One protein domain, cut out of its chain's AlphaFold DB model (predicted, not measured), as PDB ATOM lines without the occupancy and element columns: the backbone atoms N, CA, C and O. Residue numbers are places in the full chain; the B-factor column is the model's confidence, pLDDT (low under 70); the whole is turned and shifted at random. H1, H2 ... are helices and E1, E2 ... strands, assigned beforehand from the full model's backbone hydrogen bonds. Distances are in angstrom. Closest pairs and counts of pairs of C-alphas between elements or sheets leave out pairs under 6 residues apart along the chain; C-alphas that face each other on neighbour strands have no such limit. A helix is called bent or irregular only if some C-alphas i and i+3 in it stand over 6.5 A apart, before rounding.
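AT A GLANCE: This is residues 73 to 149 of the 537 residues of an uncharacterized protein of Cyclobacteriaceae bacterium (UniProt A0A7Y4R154). A small three-stranded sheet, E1, E2 and E3, stands between a two-stranded hairpin, E4 and E5, that reaches out to one end, and a corner of two helices, H2 and H3, at the other. Residues 107 to 112, at the hairpin's tip, stick out free, and H1 follows the hairpin back to the sheet. The 77 printed residues hold five named strands, then three named helices; the class is mixed and both sheets are antiparallel. The whole is only just loose, close to compact, with a radius of gyration of the C-alphas of 13.9 A and spans of 43 by 34 by 20 A.

HOW THE PARTS SIT: E1, residues 73 to 76, E2, residues 82 to 86, and E3, residues 91 to 93, form a meander, each strand the antiparallel neighbour of the one before. N 75 and O 83 are 2.9 A apart, and N 84 and O 92 2.8 A, within hydrogen-bond range. H2, residues 128 to 137, is on one face of this sheet, making two layers, over E2 and E3; the C-alphas of Ala 92 and Pro 128 come closest, at 4.5 A. It only just stands up from the sheet, rising 40.1 degrees. H3, residues 141 to 147, touches H2 about perpendicular, at 87 degrees, closest at the C-alphas of Ser 134 and Val 141, 5.5 A. H1, residues 118 to 125, only grazes the sheet. The hairpin E4, residues 102 to 105, and E5, residues 114 to 117, has N 103 and O 116 2.8 A apart; E5 is apart from E2 and E3. Every O i to N i+4 pair is within hydrogen-bond range in H2 and H3, but 2 of 4 in H1.

IN THESE COORDINATES: E1 begins at C-alpha 73 (150.752, 313.839, 358.033). E2 is 13.9 A long and H2 14.1 A. H1 is irregular: C-alphas 120 and 123 are 8.0 A apart. H3 ends at C-alpha 147 (146.622, 295.987, 372.181).

THE WHOLE: The C-alphas of Asp 110 and Ser 136, the two farthest apart, are 43.7 A apart. The printed part has no cut and no long link. Its mean pLDDT is 87.0, and residue 109 is under 70.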
ATOM      1  N   THR A  73     150.604 312.921 359.166       92.06
ATOM      2  CA  THR A  73     150.752 313.839 358.033       92.06
ATOM      3  C   THR A  73     149.689 313.503 356.998       92.06
ATOM      4  O   THR A  73     149.445 312.326 356.753       92.06
ATOM      5  N   LEU A  74     149.056 314.516 356.405       94.12
ATOM      6  CA  LEU A  74     148.091 314.375 355.314       94.12
ATOM      7  C   LEU A  74     148.638 315.081 354.074       94.12
ATOM      8  O   LEU A  74     149.059 316.235 354.155       94.12
ATOM      9  N   PHE A  75     148.597 314.396 352.938       94.50
ATOM     10  CA  PHE A  75     148.864 314.958 351.624       94.50
ATOM     11  C   PHE A  75     147.619 314.802 350.750       94.50
ATOM     12  O   PHE A  75     147.067 313.705 350.659       94.50
ATOM     13  N   LEU A  76     147.188 315.908 350.142       94.25
ATOM     14  CA  LEU A  76     146.073 315.982 349.200       94.25
ATOM     15  C   LEU A  76     146.651 316.387 347.842       94.25
ATOM     16  O   LEU A  76     147.274 317.446 347.743       94.25
ATOM     17  N   ALA A  77     146.483 315.542 346.832       90.62
ATOM     18  CA  ALA A  77     146.908 315.817 345.467       90.62
ATOM     19  C   ALA A  77     145.814 316.570 344.684       90.62
ATOM     20  O   ALA A  77     144.652 316.626 345.091       90.62
ATOM     21  N   GLU A  78     146.191 317.182 343.558       87.38
ATOM     22  CA  GLU A  78     145.273 317.957 342.704       87.38
ATOM     23  C   GLU A  78     144.223 317.083 341.995       87.38
ATOM     24  O   GLU A  78     143.178 317.582 341.584       87.38
ATOM     25  N   ASP A  79     144.479 315.779 341.877       79.00
ATOM     26  CA  ASP A  79     143.601 314.767 341.275       79.00
ATOM     27  C   ASP A  79     142.605 314.148 342.276       79.00
ATOM     28  O   ASP A  79     141.970 313.140 341.973       79.00
ATOM     29  N   ASN A  80     142.445 314.758 343.459       80.88
ATOM     30  CA  ASN A  80     141.650 314.267 344.593       80.88
ATOM     31  C   ASN A  80     142.152 312.954 345.220       80.88
ATOM     32  O   ASN A  80     141.485 312.403 346.102       80.88
ATOM     33  N   GLU A  81     143.334 312.468 344.842       87.38
ATOM     34  CA  GLU A  81     143.987 311.393 345.575       87.38
ATOM     35  C   GLU A  81     144.589 311.934 346.880       87.38
ATOM     36  O   GLU A  81     145.089 313.060 346.961       87.38
ATOM     37  N   TRP A  82     144.568 311.125 347.935       92.38
ATOM     38  CA  TRP A  82     145.125 311.507 349.225       92.38
ATOM     39  C   TRP A  82     145.857 310.365 349.904       92.38
ATOM     40  O   TRP A  82     145.584 309.182 349.694       92.38
ATOM     41  N   VAL A  83     146.786 310.735 350.780       95.12
ATOM     42  CA  VAL A  83     147.443 309.799 351.687       95.12
ATOM     43  C   VAL A  83     147.677 310.441 353.044       95.12
ATOM     44  O   VAL A  83     148.133 311.578 353.151       95.12
ATOM     45  N   CYS A  84     147.346 309.697 354.096       94.88
ATOM     46  CA  CYS A  84     147.602 310.067 355.474       94.88
ATOM     47  C   CYS A  84     148.466 309.001 356.139       94.88
ATOM     48  O   CYS A  84     148.118 307.822 356.100       94.88
ATOM     49  N   TRP A  85     149.575 309.395 356.768       94.25
ATOM     50  CA  TRP A  85     150.491 308.456 357.415       94.25
ATOM     51  C   TRP A  85     150.931 308.915 358.805       94.25
ATOM     52  O   TRP A  85     151.127 310.103 359.068       94.25
ATOM     53  N   ALA A  86     151.094 307.948 359.705       91.00
ATOM     54  CA  ALA A  86     151.676 308.132 361.027       91.00
ATOM     55  C   ALA A  86     153.210 308.112 360.963       91.00
ATOM     56  O   ALA A  86     153.810 307.662 359.987       91.00
ATOM     57  N   HIS A  87     153.871 308.538 362.042       80.44
ATOM     58  CA  HIS A  87     155.334 308.636 362.099       80.44
ATOM     59  C   HIS A  87     156.075 307.330 361.739       80.44
ATOM     60  O   HIS A  87     157.086 307.367 361.040       80.44
ATOM     61  N   LYS A  88     155.566 306.163 362.162       82.94
ATOM     62  CA  LYS A  88     156.145 304.848 361.812       82.94
ATOM     63  C   LYS A  88     155.783 304.353 360.413       82.94
ATOM     64  O   LYS A  88     156.166 303.245 360.056       82.94
ATOM     65  N   GLY A  89     155.070 305.155 359.629       89.38
ATOM     66  CA  GLY A  89     154.776 304.846 358.240       89.38
ATOM     67  C   GLY A  89     153.485 304.071 358.000       89.38
ATOM     68  O   GLY A  89     153.164 303.825 356.845       89.38
ATOM     69  N   TYR A  90     152.740 303.705 359.050       92.38
ATOM     70  CA  TYR A  90     151.382 303.183 358.889       92.38
ATOM     71  C   TYR A  90     150.506 304.231 358.213       92.38
ATOM     72  O   TYR A  90     150.591 305.404 358.579       92.38
ATOM     73  N   PHE A  91     149.688 303.825 357.245       94.12
ATOM     74  CA  PHE A  91     148.974 304.780 356.407       94.12
ATOM     75  C   PHE A  91     147.572 304.334 355.996       94.12
ATOM     76  O   PHE A  91     147.218 303.156 356.068       94.12
ATOM     77  N   ALA A  92     146.796 305.320 355.562       92.56
ATOM     78  CA  ALA A  92     145.531 305.202 354.851       92.56
ATOM     79  C   ALA A  92     145.620 306.077 353.591       92.56
ATOM     80  O   ALA A  92     146.302 307.104 353.613       92.56
ATOM     81  N   CYS A  93     144.977 305.685 352.496       91.81
ATOM     82  CA  CYS A  93     145.013 306.431 351.238       91.81
ATOM     83  C   CYS A  93     143.876 306.019 350.300       91.81
ATOM     84  O   CYS A  93     143.235 304.988 350.514       91.81
ATOM     85  N   THR A  94     143.695 306.798 349.236       86.00
ATOM     86  CA  THR A  94     142.932 306.436 348.029       86.00
ATOM     87  C   THR A  94     143.694 305.437 347.147       86.00
ATOM     88  O   THR A  94     144.787 304.987 347.504       86.00
ATOM     89  N   SER A  95     143.118 305.068 345.995       83.62
ATOM     90  CA  SER A  95     143.605 303.970 345.136       83.62
ATOM     91  C   SER A  95     145.059 304.136 344.672       83.62
ATOM     92  O   SER A  95     145.790 303.146 344.569       83.62
ATOM     93  N   SER A  96     145.494 305.376 344.461       85.12
ATOM     94  CA  SER A  96     146.837 305.734 343.996       85.12
ATOM     95  C   SER A  96     147.646 306.514 345.037       85.12
ATOM     96  O   SER A  96     148.846 306.703 344.863       85.12
ATOM     97  N   GLY A  97     147.049 306.923 346.163       89.94
ATOM     98  CA  GLY A  97     147.693 307.802 347.145       89.94
ATOM     99  C   GLY A  97     149.002 307.265 347.750       89.94
ATOM    100  O   GLY A  97     149.893 308.043 348.100       89.94
ATOM    101  N   SER A  98     149.184 305.939 347.820       91.19
ATOM    102  CA  SER A  98     150.410 305.317 348.350       91.19
ATOM    103  C   SER A  98     151.676 305.611 347.532       91.19
ATOM    104  O   SER A  98     152.782 305.339 348.000       91.19
ATOM    105  N   GLN A  99     151.550 306.149 346.317       90.12
ATOM    106  CA  GLN A  99     152.700 306.528 345.492       90.12
ATOM    107  C   GLN A  99     153.365 307.838 345.942       90.12
ATOM    108  O   GLN A  99     154.526 308.081 345.619       90.12
ATOM    109  N   TYR A 100     152.655 308.682 346.703       91.31
ATOM    110  CA  TYR A 100     153.101 310.044 347.015       91.31
ATOM    111  C   TYR A 100     154.084 310.150 348.182       91.31
ATOM    112  O   TYR A 100     154.653 311.218 348.408       91.31
ATOM    113  N   PHE A 101     154.316 309.069 348.929       92.31
ATOM    114  CA  PHE A 101     155.299 309.062 350.008       92.31
ATOM    115  C   PHE A 101     156.099 307.761 350.045       92.31
ATOM    116  O   PHE A 101     155.728 306.744 349.455       92.31
ATOM    117  N   GLY A 102     157.233 307.805 350.738       91.31
ATOM    118  CA  GLY A 102     158.140 306.676 350.838       91.31
ATOM    119  C   GLY A 102     159.284 306.920 351.813       91.31
ATOM    120  O   GLY A 102     159.367 307.966 352.459       91.31
ATOM    121  N   TRP A 103     160.184 305.946 351.895       87.88
ATOM    122  CA  TRP A 103     161.357 305.980 352.759       87.88
ATOM    123  C   TRP A 103     162.615 306.099 351.926       87.88
ATOM    124  O   TRP A 103     162.841 305.337 350.988       87.88
ATOM    125  N   HIS A 104     163.459 307.040 352.328       85.00
ATOM    126  CA  HIS A 104     164.822 307.152 351.850       85.00
ATOM    127  C   HIS A 104     165.733 306.336 352.775       85.00
ATOM    128  O   HIS A 104     165.903 306.672 353.948       85.00
ATOM    129  N   VAL A 105     166.297 305.247 352.261       80.75
ATOM    130  CA  VAL A 105     167.125 304.309 353.020       80.75
ATOM    131  C   VAL A 105     168.591 304.583 352.716       80.75
ATOM    132  O   VAL A 105     169.100 304.282 351.635       80.75
ATOM    133  N   ASN A 106     169.284 305.159 353.699       78.38
ATOM    134  CA  ASN A 106     170.717 305.405 353.612       78.38
ATOM    135  C   ASN A 106     171.488 304.078 353.694       78.38
ATOM    136  O   ASN A 106     171.274 303.275 354.604       78.38
ATOM    137  N   ARG A 107     172.404 303.854 352.748       73.19
ATOM    138  CA  ARG A 107     173.201 302.623 352.637       73.19
ATOM    139  C   ARG A 107     174.645 302.776 353.091       73.19
ATOM    140  O   ARG A 107     175.458 301.873 352.880       73.19
ATOM    141  N   GLY A 108     174.943 303.889 353.748       70.88
ATOM    142  CA  GLY A 108     176.284 304.278 354.130       70.88
ATOM    143  C   GLY A 108     176.851 305.325 353.181       70.88
ATOM    144  O   GLY A 108     176.243 305.715 352.192       70.88
ATOM    145  N   ILE A 109     178.045 305.775 353.530       62.91
ATOM    146  CA  ILE A 109     178.619 307.047 353.091       62.91
ATOM    147  C   ILE A 109     178.985 307.100 351.599       62.91
ATOM    148  O   ILE A 109     178.884 308.153 350.983       62.91
ATOM    149  N   ASP A 110     179.302 305.942 351.013       77.44
ATOM    150  CA  ASP A 110     179.758 305.797 349.623       77.44
ATOM    151  C   ASP A 110     178.781 304.973 348.766       77.44
ATOM    152  O   ASP A 110     179.164 304.365 347.764       77.44
ATOM    153  N   LYS A 111     177.513 304.873 349.180       73.31
ATOM    154  CA  LYS A 111     176.483 304.132 348.440       73.31
ATOM    155  C   LYS A 111     175.313 305.045 348.123       73.31
ATOM    156  O   LYS A 111     174.864 305.802 348.980       73.31
ATOM    157  N   LEU A 112     174.789 304.927 346.902       76.56
ATOM    158  CA  LEU A 112     173.520 305.557 346.554       76.56
ATOM    159  C   LEU A 112     172.447 305.078 347.534       76.56
ATOM    160  O   LEU A 112     172.358 303.886 347.851       76.56
ATOM    161  N   ALA A 113     171.680 306.032 348.044       79.62
ATOM    162  CA  ALA A 113     170.538 305.730 348.877       79.62
ATOM    163  C   ALA A 113     169.423 305.125 348.025       79.62
ATOM    164  O   ALA A 113     169.230 305.501 346.866       79.62
ATOM    165  N   ASP A 114     168.679 304.210 348.630       81.88
ATOM    166  CA  ASP A 114     167.500 303.633 348.003       81.88
ATOM    167  C   ASP A 114     166.269 304.463 348.395       81.88
ATOM    168  O   ASP A 114     166.201 305.027 349.490       81.88
ATOM    169  N   PHE A 115     165.281 304.540 347.507       86.81
ATOM    170  CA  PHE A 115     163.979 305.126 347.815       86.81
ATOM    171  C   PHE A 115     162.898 304.080 347.585       86.81
ATOM    172  O   PHE A 115     162.821 303.508 346.498       86.81
ATOM    173  N   TYR A 116     162.053 303.847 348.577       88.31
ATOM    174  CA  TYR A 116     160.966 302.883 348.474       88.31
ATOM    175  C   TYR A 116     159.638 303.573 348.747       88.31
ATOM    176  O   TYR A 116     159.492 304.215 349.785       88.31
ATOM    177  N   THR A 117     158.683 303.459 347.829       91.94
ATOM    178  CA  THR A 117     157.350 304.056 347.998       91.94
ATOM    179  C   THR A 117     156.519 303.248 348.994       91.94
ATOM    180  O   THR A 117     156.762 302.059 349.206       91.94
ATOM    181  N   ALA A 118     155.502 303.867 349.596       92.56
ATOM    182  CA  ALA A 118     154.530 303.171 350.447       92.56
ATOM    183  C   ALA A 118     153.762 302.077 349.719       92.56
ATOM    184  O   ALA A 118     153.380 301.084 350.336       92.56
ATOM    185  N   GLU A 119     153.634 302.206 348.403       90.44
ATOM    186  CA  GLU A 119     153.093 301.163 347.545       90.44
ATOM    187  C   GLU A 119     153.814 299.816 347.716       90.44
ATOM    188  O   GLU A 119     153.167 298.776 347.792       90.44
ATOM    189  N   GLN A 120     155.141 299.821 347.865       91.56
ATOM    190  CA  GLN A 120     155.923 298.588 348.007       91.56
ATOM    191  C   GLN A 120     155.679 297.861 349.336       91.56
ATOM    192  O   GLN A 120     155.976 296.674 349.461       91.56
ATOM    193  N   TYR A 121     155.136 298.568 350.329       91.69
ATOM    194  CA  TYR A 121     154.841 298.052 351.665       91.69
ATOM    195  C   TYR A 121     153.345 298.054 351.966       91.69
ATOM    196  O   TYR A 121     152.960 297.969 353.134       91.69
ATOM    197  N   PHE A 122     152.503 298.167 350.938       91.75
ATOM    198  CA  PHE A 122     151.060 298.321 351.091       91.75
ATOM    199  C   PHE A 122     150.462 297.192 351.937       91.75
ATOM    200  O   PHE A 122     149.764 297.447 352.915       91.75
ATOM    201  N   GLU A 123     150.851 295.949 351.655       86.75
ATOM    202  CA  GLU A 123     150.414 294.755 352.386       86.75
ATOM    203  C   GLU A 123     150.688 294.821 353.900       86.75
ATOM    204  O   GLU A 123     149.943 294.274 354.716       86.75
ATOM    205  N   ILE A 124     151.740 295.538 354.292       87.00
ATOM    206  CA  ILE A 124     152.280 295.549 355.652       87.00
ATOM    207  C   ILE A 124     151.852 296.801 356.421       87.00
ATOM    208  O   ILE A 124     151.538 296.717 357.607       87.00
ATOM    209  N   LEU A 125     151.855 297.967 355.774       91.38
ATOM    210  CA  LEU A 125     151.719 299.267 356.439       91.38
ATOM    211  C   LEU A 125     150.365 299.943 356.196       91.38
ATOM    212  O   LEU A 125     150.020 300.862 356.941       91.38
ATOM    213  N   TYR A 126     149.568 299.479 355.230       91.88
ATOM    214  CA  TYR A 126     148.204 299.971 355.045       91.88
ATOM    215  C   TYR A 126     147.324 299.532 356.229       91.88
ATOM    216  O   TYR A 126     147.100 298.336 356.456       91.88
ATOM    217  N   ARG A 127     146.897 300.497 357.049       90.06
ATOM    218  CA  ARG A 127     146.168 300.304 358.317       90.06
ATOM    219  C   ARG A 127     145.087 301.388 358.495       90.06
ATOM    220  O   ARG A 127     145.162 302.161 359.454       90.06
ATOM    221  N   PRO A 128     144.081 301.467 357.600       86.38
ATOM    222  CA  PRO A 128     143.098 302.557 357.585       86.38
ATOM    223  C   PRO A 128     142.341 302.704 358.911       86.38
ATOM    224  O   PRO A 128     142.282 303.786 359.487       86.38
ATOM    225  N   LYS A 129     141.885 301.590 359.485       80.56
ATOM    226  CA  LYS A 129     141.186 301.559 360.774       80.56
ATOM    227  C   LYS A 129     142.041 302.027 361.945       80.56
ATOM    228  O   LYS A 129     141.573 302.763 362.811       80.56
ATOM    229  N   GLN A 130     143.283 301.552 362.038       88.12
ATOM    230  CA  GLN A 130     144.154 301.973 363.132       88.12
ATOM    231  C   GLN A 130     144.555 303.440 362.967       88.12
ATOM    232  O   GLN A 130     144.692 304.121 363.978       88.12
ATOM    233  N   MET A 131     144.656 303.948 361.732       90.94
ATOM    234  CA  MET A 131     144.798 305.381 361.457       90.94
ATOM    235  C   MET A 131     143.573 306.180 361.929       90.94
ATOM    236  O   MET A 131     143.735 307.172 362.636       90.94
ATOM    237  N   GLU A 132     142.354 305.726 361.639       86.88
ATOM    238  CA  GLU A 132     141.116 306.373 362.098       86.88
ATOM    239  C   GLU A 132     140.989 306.367 363.633       86.88
ATOM    240  O   GLU A 132     140.749 307.404 364.259       86.88
ATOM    241  N   LYS A 133     141.208 305.211 364.274       85.56
ATOM    242  CA  LYS A 133     141.238 305.086 365.743       85.56
ATOM    243  C   LYS A 133     142.311 305.972 366.356       85.56
ATOM    244  O   LYS A 133     142.078 306.584 367.393       85.56
ATOM    245  N   SER A 134     143.473 306.034 365.715       89.50
ATOM    246  CA  SER A 134     144.579 306.878 366.142       89.50
ATOM    247  C   SER A 134     144.135 308.339 366.190       89.50
ATOM    248  O   SER A 134     144.175 308.955 367.255       89.50
ATOM    249  N   ILE A 135     143.591 308.856 365.085       89.38
ATOM    250  CA  ILE A 135     143.123 310.245 364.967       89.38
ATOM    251  C   ILE A 135     141.975 310.545 365.942       89.38
ATOM    252  O   ILE A 135     142.028 311.540 366.660       89.38
ATOM    253  N   SER A 136     140.961 309.681 366.011       87.06
ATOM    254  CA  SER A 136     139.769 309.903 366.845       87.06
ATOM    255  C   SER A 136     140.033 309.785 368.349       87.06
ATOM    256  O   SER A 136     139.394 310.475 369.141       87.06
ATOM    257  N   GLN A 137     140.968 308.925 368.762       88.00
ATOM    258  CA  GLN A 137     141.280 308.681 370.176       88.00
ATOM    259  C   GLN A 137     142.519 309.452 370.654       88.00
ATOM    260  O   GLN A 137     142.815 309.436 371.848       88.00
ATOM    261  N   GLY A 138     143.267 310.093 369.748       86.69
ATOM    262  CA  GLY A 138     144.547 310.732 370.061       86.69
ATOM    263  C   GLY A 138     145.620 309.734 370.511       86.69
ATOM    264  O   GLY A 138     146.446 310.050 371.367       86.69
ATOM    265  N   ARG A 139     145.590 308.506 369.981       87.19
ATOM    266  CA  ARG A 139     146.466 307.391 370.383       87.19
ATOM    267  C   ARG A 139     147.363 306.962 369.236       87.19
ATOM    268  O   ARG A 139     146.926 306.936 368.103       87.19
ATOM    269  N   ARG A 140     148.595 306.547 369.513       87.19
ATOM    270  CA  ARG A 140     149.497 306.054 368.462       87.19
ATOM    271  C   ARG A 140     148.964 304.766 367.829       87.19
ATOM    272  O   ARG A 140     148.473 303.886 368.538       87.19
ATOM    273  N   VAL A 141     149.140 304.629 366.515       88.81
ATOM    274  CA  VAL A 141     148.781 303.418 365.754       88.81
ATOM    275  C   VAL A 141     149.462 302.183 366.343       88.81
ATOM    276  O   VAL A 141     148.861 301.124 366.465       88.81
ATOM    277  N   GLU A 142     150.709 302.332 366.773       87.62
ATOM    278  CA  GLU A 142     151.537 301.274 367.339       87.62
ATOM    279  C   GLU A 142     150.985 300.733 368.658       87.62
ATOM    280  O   GLU A 142     151.073 299.534 368.920       87.62
ATOM    281  N   ASP A 143     150.431 301.610 369.494       87.75
ATOM    282  CA  ASP A 143     149.854 301.217 370.777       87.75
ATOM    283  C   ASP A 143     148.526 300.488 370.556       87.75
ATOM    284  O   ASP A 143     148.275 299.463 371.186       87.75
ATOM    285  N   ILE A 144     147.731 300.955 369.587       88.44
ATOM    286  CA  ILE A 144     146.500 300.284 369.154       88.44
ATOM    287  C   ILE A 144     146.821 298.885 368.608       88.44
ATOM    288  O   ILE A 144     146.205 297.912 369.030       88.44
ATOM    289  N   LEU A 145     147.810 298.765 367.717       86.81
ATOM    290  CA  LEU A 145     148.221 297.482 367.139       86.81
ATOM    291  C   LEU A 145     148.704 296.499 368.216       86.81
ATOM    292  O   LEU A 145     148.290 295.344 368.214       86.81
ATOM    293  N   LYS A 146     149.521 296.951 369.178       86.56
ATOM    294  CA  LYS A 146     149.973 296.100 370.295       86.56
ATOM    295  C   LYS A 146     148.812 295.564 371.130       86.56
ATOM    296  O   LYS A 146     148.827 294.397 371.505       86.56
ATOM    297  N   GLU A 147     147.822 296.401 371.437       86.31
ATOM    298  CA  GLU A 147     146.622 295.987 372.181       86.31
ATOM    299  C   GLU A 147     145.743 295.017 371.394       86.31
ATOM    300  O   GLU A 147     145.065 294.174 371.978       86.31
ATOM    301  N   GLU A 148     145.761 295.127 370.068       82.19
ATOM    302  CA  GLU A 148     145.100 294.194 369.157       82.19
ATOM    303  C   GLU A 148     145.903 292.893 368.960       82.19
ATOM    304  O   GLU A 148     145.422 291.984 368.293       82.19
ATOM    305  N   GLY A 149     147.086 292.764 369.578       80.19
ATOM    306  CA  GLY A 149     147.954 291.589 369.448       80.19
ATOM    307  C   GLY A 149     148.708 291.523 368.117       80.19
ATOM    308  O   GLY A 149     149.308 290.498 367.802       80.19
TER     309      GLY A 149